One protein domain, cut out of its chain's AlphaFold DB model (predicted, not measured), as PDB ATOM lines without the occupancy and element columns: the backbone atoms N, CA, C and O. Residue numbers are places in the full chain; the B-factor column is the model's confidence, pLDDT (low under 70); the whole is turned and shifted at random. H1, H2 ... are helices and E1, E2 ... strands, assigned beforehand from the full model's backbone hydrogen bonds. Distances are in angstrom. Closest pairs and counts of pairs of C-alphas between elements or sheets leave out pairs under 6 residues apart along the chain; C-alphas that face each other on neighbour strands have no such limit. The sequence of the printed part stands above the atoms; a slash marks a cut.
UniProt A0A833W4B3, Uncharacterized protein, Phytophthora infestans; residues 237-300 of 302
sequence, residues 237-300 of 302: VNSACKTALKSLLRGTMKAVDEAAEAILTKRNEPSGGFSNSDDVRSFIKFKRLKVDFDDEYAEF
ATOM      1  N   VAL A 237     108.899  50.971  -0.488       91.12
ATOM      2  CA  VAL A 237     109.531  51.904   0.451       91.12
ATOM      3  C   VAL A 237     111.023  52.070   0.121       91.12
ATOM      4  O   VAL A 237     111.589  53.166   0.224       91.12
ATOM      5  N   ASN A 238     111.658  50.993  -0.349       90.56
ATOM      6  CA  ASN A 238     113.098  50.934  -0.576       90.56
ATOM      7  C   ASN A 238     113.536  51.439  -1.960       90.56
ATOM      8  O   ASN A 238     114.673  51.889  -2.087       90.56
ATOM      9  N   SER A 239     112.658  51.470  -2.968       87.38
ATOM     10  CA  SER A 239     113.036  51.916  -4.320       87.38
ATOM     11  C   SER A 239     112.200  53.071  -4.880       87.38
ATOM     12  O   SER A 239     112.718  53.857  -5.677       87.38
ATOM     13  N   ALA A 240     110.960  53.283  -4.421       85.25
ATOM     14  CA  ALA A 240     110.067  54.283  -5.012       85.25
ATOM     15  C   ALA A 240     110.599  55.722  -4.889       85.25
ATOM     16  O   ALA A 240     111.368  56.057  -3.985       85.25
ATOM     17  N   CYS A 241     110.193  56.607  -5.800       84.50
ATOM     18  CA  CYS A 241     110.587  58.015  -5.751       84.50
ATOM     19  C   CYS A 241     109.937  58.750  -4.561       84.50
ATOM     20  O   CYS A 241     108.935  58.296  -4.004       84.50
ATOM     21  N   LYS A 242     110.467  59.934  -4.200       87.88
ATOM     22  CA  LYS A 242     109.940  60.753  -3.088       87.88
ATOM     23  C   LYS A 242     108.429  60.936  -3.176       87.88
ATOM     24  O   LYS A 242     107.732  60.813  -2.177       87.88
ATOM     25  N   THR A 243     107.928  61.255  -4.367       81.81
ATOM     26  CA  THR A 243     106.521  61.593  -4.573       81.81
ATOM     27  C   THR A 243     105.604  60.400  -4.314       81.81
ATOM     28  O   THR A 243     104.591  60.565  -3.645       81.81
ATOM     29  N   ALA A 244     106.009  59.193  -4.718       81.12
ATOM     30  CA  ALA A 244     105.290  57.965  -4.391       81.12
ATOM     31  C   ALA A 244     105.308  57.663  -2.891       81.12
ATOM     32  O   ALA A 244     104.254  57.409  -2.312       81.12
ATOM     33  N   LEU A 245     106.455  57.816  -2.225       88.62
ATOM     34  CA  LEU A 245     106.547  57.621  -0.773       88.62
ATOM     35  C   LEU A 245     105.591  58.528   0.011       88.62
ATOM     36  O   LEU A 245     105.039  58.102   1.021       88.62
ATOM     37  N   LYS A 246     105.347  59.758  -0.462       88.19
ATOM     38  CA  LYS A 246     104.398  60.678   0.186       88.19
ATOM     39  C   LYS A 246     102.987  60.106   0.283       88.19
ATOM     40  O   LYS A 246     102.304  60.407   1.253       88.19
ATOM     41  N   SER A 247     102.554  59.278  -0.669       84.69
ATOM     42  CA  SER A 247     101.216  58.667  -0.618       84.69
ATOM     43  C   SER A 247     101.062  57.558   0.429       84.69
ATOM     44  O   SER A 247      99.934  57.198   0.748       84.69
ATOM     45  N   LEU A 248     102.162  57.083   1.032       89.31
ATOM     46  CA  LEU A 248     102.144  56.192   2.200       89.31
ATOM     47  C   LEU A 248     102.113  56.958   3.535       89.31
ATOM     48  O   LEU A 248     102.188  56.353   4.602       89.31
ATOM     49  N   LEU A 249     102.072  58.292   3.509       91.06
ATOM     50  CA  LEU A 249     102.213  59.132   4.695       91.06
ATOM     51  C   LEU A 249     100.989  60.029   4.868       91.06
ATOM     52  O   LEU A 249     100.586  60.747   3.955       91.06
ATOM     53  N   ARG A 250     100.420  60.041   6.073       90.25
ATOM     54  CA  ARG A 250      99.278  60.892   6.427       90.25
ATOM     55  C   ARG A 250      99.728  61.975   7.400       90.25
ATOM     56  O   ARG A 250     100.311  61.687   8.439       90.25
ATOM     57  N   GLY A 251      99.470  63.234   7.064       90.69
ATOM     58  CA  GLY A 251      99.878  64.383   7.868       90.69
ATOM     59  C   GLY A 251      99.735  65.694   7.101       90.69
ATOM     60  O   GLY A 251      99.118  65.747   6.039       90.69
ATOM     61  N   THR A 252     100.316  66.775   7.624       91.81
ATOM     62  CA  THR A 252     100.389  68.038   6.869       91.81
ATOM     63  C   THR A 252     101.362  67.896   5.698       91.81
ATOM     64  O   THR A 252     102.340  67.158   5.804       91.81
ATOM     65  N   MET A 253     101.157  68.643   4.604       87.12
ATOM     66  CA  MET A 253     102.040  68.581   3.423       87.12
ATOM     67  C   MET A 253     103.523  68.742   3.778       87.12
ATOM     68  O   MET A 253     104.370  68.032   3.246       87.12
ATOM     69  N   LYS A 254     103.831  69.650   4.712       92.50
ATOM     70  CA  LYS A 254     105.195  69.871   5.197       92.50
ATOM     71  C   LYS A 254     105.747  68.646   5.935       92.50
ATOM     72  O   LYS A 254     106.847  68.208   5.624       92.50
ATOM     73  N   ALA A 255     104.983  68.074   6.866       94.31
ATOM     74  CA  ALA A 255     105.419  66.904   7.630       94.31
ATOM     75  C   ALA A 255     105.591  65.661   6.740       94.31
ATOM     76  O   ALA A 255     106.533  64.895   6.925       94.31
ATOM     77  N   VAL A 256     104.708  65.489   5.752       93.00
ATOM     78  CA  VAL A 256     104.793  64.427   4.741       93.00
ATOM     79  C   VAL A 256     106.049  64.579   3.883       93.00
ATOM     80  O   VAL A 256     106.759  63.597   3.669       93.00
ATOM     81  N   ASP A 257     106.365  65.794   3.425       92.44
ATOM     82  CA  ASP A 257     107.579  66.036   2.640       92.44
ATOM     83  C   ASP A 257     108.860  65.758   3.443       92.44
ATOM     84  O   ASP A 257     109.750  65.066   2.946       92.44
ATOM     85  N   GLU A 258     108.913  66.224   4.696       96.44
ATOM     86  CA  GLU A 258     110.024  65.979   5.625       96.44
ATOM     87  C   GLU A 258     110.220  64.482   5.902       96.44
ATOM     88  O   GLU A 258     111.346  63.981   5.889       96.44
ATOM     89  N   ALA A 259     109.131  63.746   6.124       96.12
ATOM     90  CA  ALA A 259     109.193  62.317   6.396       96.12
ATOM     91  C   ALA A 259     109.614  61.494   5.171       96.12
ATOM     92  O   ALA A 259     110.450  60.599   5.303       96.12
ATOM     93  N   ALA A 260     109.101  61.821   3.981       94.75
ATOM     94  CA  ALA A 260     109.515  61.166   2.742       94.75
ATOM     95  C   ALA A 260     111.017  61.373   2.469       94.75
ATOM     96  O   ALA A 260     111.714  60.424   2.115       94.75
ATOM     97  N   GLU A 261     111.539  62.584   2.695       96.38
ATOM     98  CA  GLU A 261     112.976  62.877   2.568       96.38
ATOM     99  C   GLU A 261     113.820  62.080   3.575       96.38
ATOM    100  O   GLU A 261     114.874  61.535   3.238       96.38
ATOM    101  N   ALA A 262     113.343  61.960   4.818       96.25
ATOM    102  CA  ALA A 262     114.028  61.194   5.851       96.25
ATOM    103  C   ALA A 262     114.096  59.694   5.513       96.25
ATOM    104  O   ALA A 262     115.136  59.072   5.732       96.25
ATOM    105  N   ILE A 263     113.021  59.122   4.960       95.38
ATOM    106  CA  ILE A 263     112.970  57.729   4.486       95.38
ATOM    107  C   ILE A 263     113.958  57.519   3.330       95.38
ATOM    108  O   ILE A 263     114.749  56.575   3.370       95.38
ATOM    109  N   LEU A 264     113.981  58.425   2.343       94.50
ATOM    110  CA  LEU A 264     114.945  58.386   1.232       94.50
ATOM    111  C   LEU A 264     116.396  58.470   1.704       94.50
ATOM    112  O   LEU A 264     117.261  57.749   1.214       94.50
ATOM    113  N   THR A 265     116.666  59.339   2.672       94.81
ATOM    114  CA  THR A 265     118.006  59.459   3.249       94.81
ATOM    115  C   THR A 265     118.391  58.160   3.951       94.81
ATOM    116  O   THR A 265     119.465  57.620   3.696       94.81
ATOM    117  N   LYS A 266     117.490  57.617   4.782       93.62
ATOM    118  CA  LYS A 266     117.734  56.395   5.553       93.62
ATOM    119  C   LYS A 266     118.005  55.186   4.662       93.62
ATOM    120  O   LYS A 266     118.862  54.375   5.002       93.62
ATOM    121  N   ARG A 267     117.295  55.041   3.540       91.50
ATOM    122  CA  ARG A 267     117.474  53.885   2.646       91.50
ATOM    123  C   ARG A 267     118.770  53.901   1.840       91.50
ATOM    124  O   ARG A 267     119.233  52.843   1.444       91.50
ATOM    125  N   ASN A 268     119.369  55.074   1.643       88.56
ATOM    126  CA  ASN A 268     120.651  55.208   0.950       88.56
ATOM    127  C   ASN A 268     121.863  54.943   1.868       88.56
ATOM    128  O   ASN A 268     123.003  54.982   1.409       88.56
ATOM    129  N   GLU A 269     121.649  54.703   3.166       90.44
ATOM    130  CA  GLU A 269     122.713  54.290   4.084       90.44
ATOM    131  C   GLU A 269     123.180  52.846   3.768       90.44
ATOM    132  O   GLU A 269     122.368  52.029   3.340       90.44
ATOM    133  N   PRO A 270     124.451  52.467   4.022       82.19
ATOM    134  CA  PRO A 270     124.969  51.125   3.702       82.19
ATOM    135  C   PRO A 270     124.241  49.953   4.385       82.19
ATOM    136  O   PRO A 270     124.222  48.846   3.861       82.19
ATOM    137  N   SER A 271     123.651  50.193   5.559       80.31
ATOM    138  CA  SER A 271     122.746  49.271   6.268       80.31
ATOM    139  C   SER A 271     121.324  49.845   6.329       80.31
ATOM    140  O   SER A 271     120.615  49.696   7.328       80.31
ATOM    141  N   GLY A 272     120.991  50.664   5.336       78.69
ATOM    142  CA  GLY A 272     119.735  51.373   5.204       78.69
ATOM    143  C   GLY A 272     118.619  50.478   4.691       78.69
ATOM    144  O   GLY A 272     118.804  49.303   4.391       78.69
ATOM    145  N   GLY A 273     117.444  51.077   4.593       87.94
ATOM    146  CA  GLY A 273     116.235  50.430   4.115       87.94
ATOM    147  C   GLY A 273     115.341  50.009   5.267       87.94
ATOM    148  O   GLY A 273     115.656  50.202   6.445       87.94
ATOM    149  N   PHE A 274     114.186  49.481   4.897       93.94
ATOM    150  CA  PHE A 274     113.155  49.044   5.820       93.94
ATOM    151  C   PHE A 274     112.750  47.628   5.448       93.94
ATOM    152  O   PHE A 274     112.498  47.356   4.276       93.94
ATOM    153  N   SER A 275     112.691  46.734   6.431       91.94
ATOM    154  CA  SER A 275     112.341  45.331   6.183       91.94
ATOM    155  C   SER A 275     110.836  45.103   6.284       91.94
ATOM    156  O   SER A 275     110.312  44.133   5.746       91.94
ATOM    157  N   ASN A 276     110.144  45.963   7.032       92.62
ATOM    158  CA  ASN A 276     108.720  45.858   7.317       92.62
ATOM    159  C   ASN A 276     108.153  47.208   7.796       92.62
ATOM    160  O   ASN A 276     108.881  48.176   8.040       92.62
ATOM    161  N   SER A 277     106.834  47.257   7.975       93.44
ATOM    162  CA  SER A 277     106.112  48.449   8.420       93.44
ATOM    163  C   SER A 277     106.521  48.939   9.807       93.44
ATOM    164  O   SER A 277     106.514  50.146  10.061       93.44
ATOM    165  N   ASP A 278     106.884  48.035  10.715       94.94
ATOM    166  CA  ASP A 278     107.253  48.391  12.085       94.94
ATOM    167  C   ASP A 278     108.616  49.079  12.141       94.94
ATOM    168  O   ASP A 278     108.793  50.008  12.936       94.94
ATOM    169  N   ASP A 279     109.539  48.725  11.243       94.75
ATOM    170  CA  ASP A 279     110.803  49.440  11.056       94.75
ATOM    171  C   ASP A 279     110.540  50.903  10.657       94.75
ATOM    172  O   ASP A 279     111.114  51.829  11.242       94.75
ATOM    173  N   VAL A 280     109.624  51.134   9.704       95.56
ATOM    174  CA  VAL A 280     109.256  52.488   9.246       95.56
ATOM    175  C   VAL A 280     108.599  53.281  10.370       95.56
ATOM    176  O   VAL A 280     109.005  54.411  10.650       95.56
ATOM    177  N   ARG A 281     107.618  52.694  11.065       96.81
ATOM    178  CA  ARG A 281     106.940  53.339  12.203       96.81
ATOM    179  C   ARG A 281     107.923  53.683  13.319       96.81
ATOM    180  O   ARG A 281     107.869  54.782  13.878       96.81
ATOM    181  N   SER A 282     108.848  52.776  13.620       95.94
ATOM    182  CA  SER A 282     109.894  52.986  14.625       95.94
ATOM    183  C   SER A 282     110.824  54.127  14.228       95.94
ATOM    184  O   SER A 282     111.133  54.983  15.058       95.94
ATOM    185  N   PHE A 283     111.213  54.199  12.954       96.19
ATOM    186  CA  PHE A 283     112.022  55.289  12.417       96.19
ATOM    187  C   PHE A 283     111.299  56.641  12.468       96.19
ATOM    188  O   PHE A 283     111.877  57.620  12.943       96.19
ATOM    189  N   ILE A 284     110.027  56.694  12.055       96.75
ATOM    190  CA  ILE A 284     109.174  57.891  12.135       96.75
ATOM    191  C   ILE A 284     109.100  58.399  13.576       96.75
ATOM    192  O   ILE A 284     109.345  59.582  13.836       96.75
ATOM    193  N   LYS A 285     108.857  57.493  14.532       96.44
ATOM    194  CA  LYS A 285     108.817  57.810  15.963       96.44
ATOM    195  C   LYS A 285     110.170  58.299  16.482       96.44
ATOM    196  O   LYS A 285     110.223  59.307  17.185       96.44
ATOM    197  N   PHE A 286     111.264  57.627  16.117       95.81
ATOM    198  CA  PHE A 286     112.626  58.002  16.505       95.81
ATOM    199  C   PHE A 286     113.003  59.401  15.995       95.81
ATOM    200  O   PHE A 286     113.526  60.219  16.752       95.81
ATOM    201  N   LYS A 287     112.672  59.710  14.736       96.00
ATOM    202  CA  LYS A 287     112.887  61.025  14.116       96.00
ATOM    203  C   LYS A 287     111.863  62.082  14.545       96.00
ATOM    204  O   LYS A 287     112.026  63.244  14.185       96.00
ATOM    205  N   ARG A 288     110.846  61.709  15.336       96.06
ATOM    206  CA  ARG A 288     109.744  62.578  15.792       96.06
ATOM    207  C   ARG A 288     108.992  63.242  14.632       96.06
ATOM    208  O   ARG A 288     108.562  64.393  14.738       96.06
ATOM    209  N   LEU A 289     108.852  62.519  13.525       96.00
ATOM    210  CA  LEU A 289     108.139  62.989  12.342       96.00
ATOM    211  C   LEU A 289     106.631  62.967  12.623       96.00
ATOM    212  O   LEU A 289     106.104  61.994  13.158       96.00
ATOM    213  N   LYS A 290     105.934  64.058  12.290       94.94
ATOM    214  CA  LYS A 290     104.498  64.240  12.578       94.94
ATOM    215  C   LYS A 290     103.625  63.679  11.456       94.94
ATOM    216  O   LYS A 290     102.864  64.419  10.832       94.94
ATOM    217  N   VAL A 291     103.799  62.395  11.181       95.38
ATOM    218  CA  VAL A 291     103.059  61.666  10.153       95.38
ATOM    219  C   VAL A 291     102.676  60.287  10.668       95.38
ATOM    220  O   VAL A 291     103.412  59.699  11.460       95.38
ATOM    221  N   ASP A 292     101.567  59.768  10.163       93.31
ATOM    222  CA  ASP A 292     101.224  58.357  10.272       93.31
ATOM    223  C   ASP A 292     101.663  57.629   8.999       93.31
ATOM    224  O   ASP A 292     101.603  58.191   7.903       93.31
ATOM    225  N   PHE A 293     102.104  56.381   9.146       93.19
ATOM    226  CA  PHE A 293     102.473  55.521   8.025       93.19
ATOM    227  C   PHE A 293     101.317  54.583   7.679       93.19
ATOM    228  O   PHE A 293     100.872  53.805   8.526       93.19
ATOM    229  N   ASP A 294     100.851  54.683   6.441       87.44
ATOM    230  CA  ASP A 294      99.848  53.818   5.841       87.44
ATOM    231  C   ASP A 294     100.554  52.667   5.123       87.44
ATOM    232  O   ASP A 294     101.128  52.843   4.050       87.44
ATOM    233  N   ASP A 295     100.558  51.497   5.751       86.50
ATOM    234  CA  ASP A 295     101.252  50.324   5.238       86.50
ATOM    235  C   ASP A 295     100.379  49.413   4.379       86.50
ATOM    236  O   ASP A 295     100.874  48.394   3.904       86.50
ATOM    237  N   GLU A 296      99.115  49.775   4.126       82.38
ATOM    238  CA  GLU A 296      98.217  48.962   3.297       82.38
ATOM    239  C   GLU A 296      98.798  48.714   1.895       82.38
ATOM    240  O   GLU A 296      98.599  47.645   1.313       82.38
ATOM    241  N   TYR A 297      99.546  49.691   1.380       82.69
ATOM    242  CA  TYR A 297     100.125  49.697   0.038       82.69
ATOM    243  C   TYR A 297     101.657  49.646   0.041       82.69
ATOM    244  O   TYR A 297     102.281  49.816  -1.005       82.69
ATOM    245  N   ALA A 298     102.282  49.457   1.202       86.62
ATOM    246  CA  ALA A 298     103.731  49.474   1.317       86.62
ATOM    247  C   ALA A 298     104.341  48.123   0.929       86.62
ATOM    248  O   ALA A 298     103.919  47.072   1.408       86.62
ATOM    249  N   GLU A 299     105.390  48.163   0.113       87.00
ATOM    250  CA  GLU A 299     106.219  47.004  -0.202       87.00
ATOM    251  C   GLU A 299     107.656  47.230   0.283       87.00
ATOM    252  O   GLU A 299     108.195  48.335   0.202       87.00
ATOM    253  N   PHE A 300     108.282  46.177   0.808       85.69
ATOM    254  CA  PHE A 300     109.618  46.238   1.415       85.69
ATOM    255  C   PHE A 300     110.671  45.437   0.649       85.69
ATOM    256  O   PHE A 300     111.843  45.451   1.023       85.69
TER     257      PHE A 300
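What this domain is: This is residues 237 to 300 of the 302 residues of an uncharacterized protein of Phytophthora infestans (UniProt A0A833W4B3). A long helix, H2, has the short helix H1 packed on it and H3 near it at a steep tilt, with H1 and H3 apart from each other; a small two-stranded ribbon, E1 and E2, packs on H2, and its strand E2 also on H3. The printed part has 64 residues, with three named helices and two named strands in the order H1, E1, H2, H3, E2. The sheet, order E1 - E2, is antiparallel and the class is mostly helix. The whole is compact, with a radius of gyration of the C-alphas of 10.3 A, and rounded, with spans of 29 by 22 by 19 A.

Where its parts are: H1 is residues 242 to 246, 6.4 A long, and begins at C-alpha 242 at (109.940, 60.753, -3.088). E1 is residues 249 to 251, 6.6 A. H2 is residues 253 to 267, 21.3 A. H3 is residues 277 to 286, 14.1 A. E2 is residues 291 to 293, 6.5 A, and ends at C-alpha 293 at (102.473, 55.521, 8.025).

How they stand to each other: H1 and H2 touch; their closest C-alphas, of Lys 246 and Ala 260, are 5.7 A apart. H2 and H3 are close but not clearly touching, with the closest C-alphas, of Ala 259 and Ile 284, 7.2 A apart; they run opposite ways at a steep tilt of 69 degrees, only just short of about perpendicular. E1 and E2 are antiparallel, at 152 degrees, with N 250 and O 292 within hydrogen-bond range at 2.9 A. The closest C-alphas of H2 and E2, Ala 255 and Val 291, are 6.3 A apart; those of H3 and E2, Arg 281 and Phe 293, 6.5 A. H1 and H3 are apart. In H1, H2 and H3 every O i to N i+4 pair is within hydrogen-bond range.

The domain as a whole: The C-alphas farthest apart, of Thr 252 and Pro 270, are 30.0 A apart. The printed part has no cut and no long link. Mean pLDDT of the printed part is 90.9, and no printed residue is under 70.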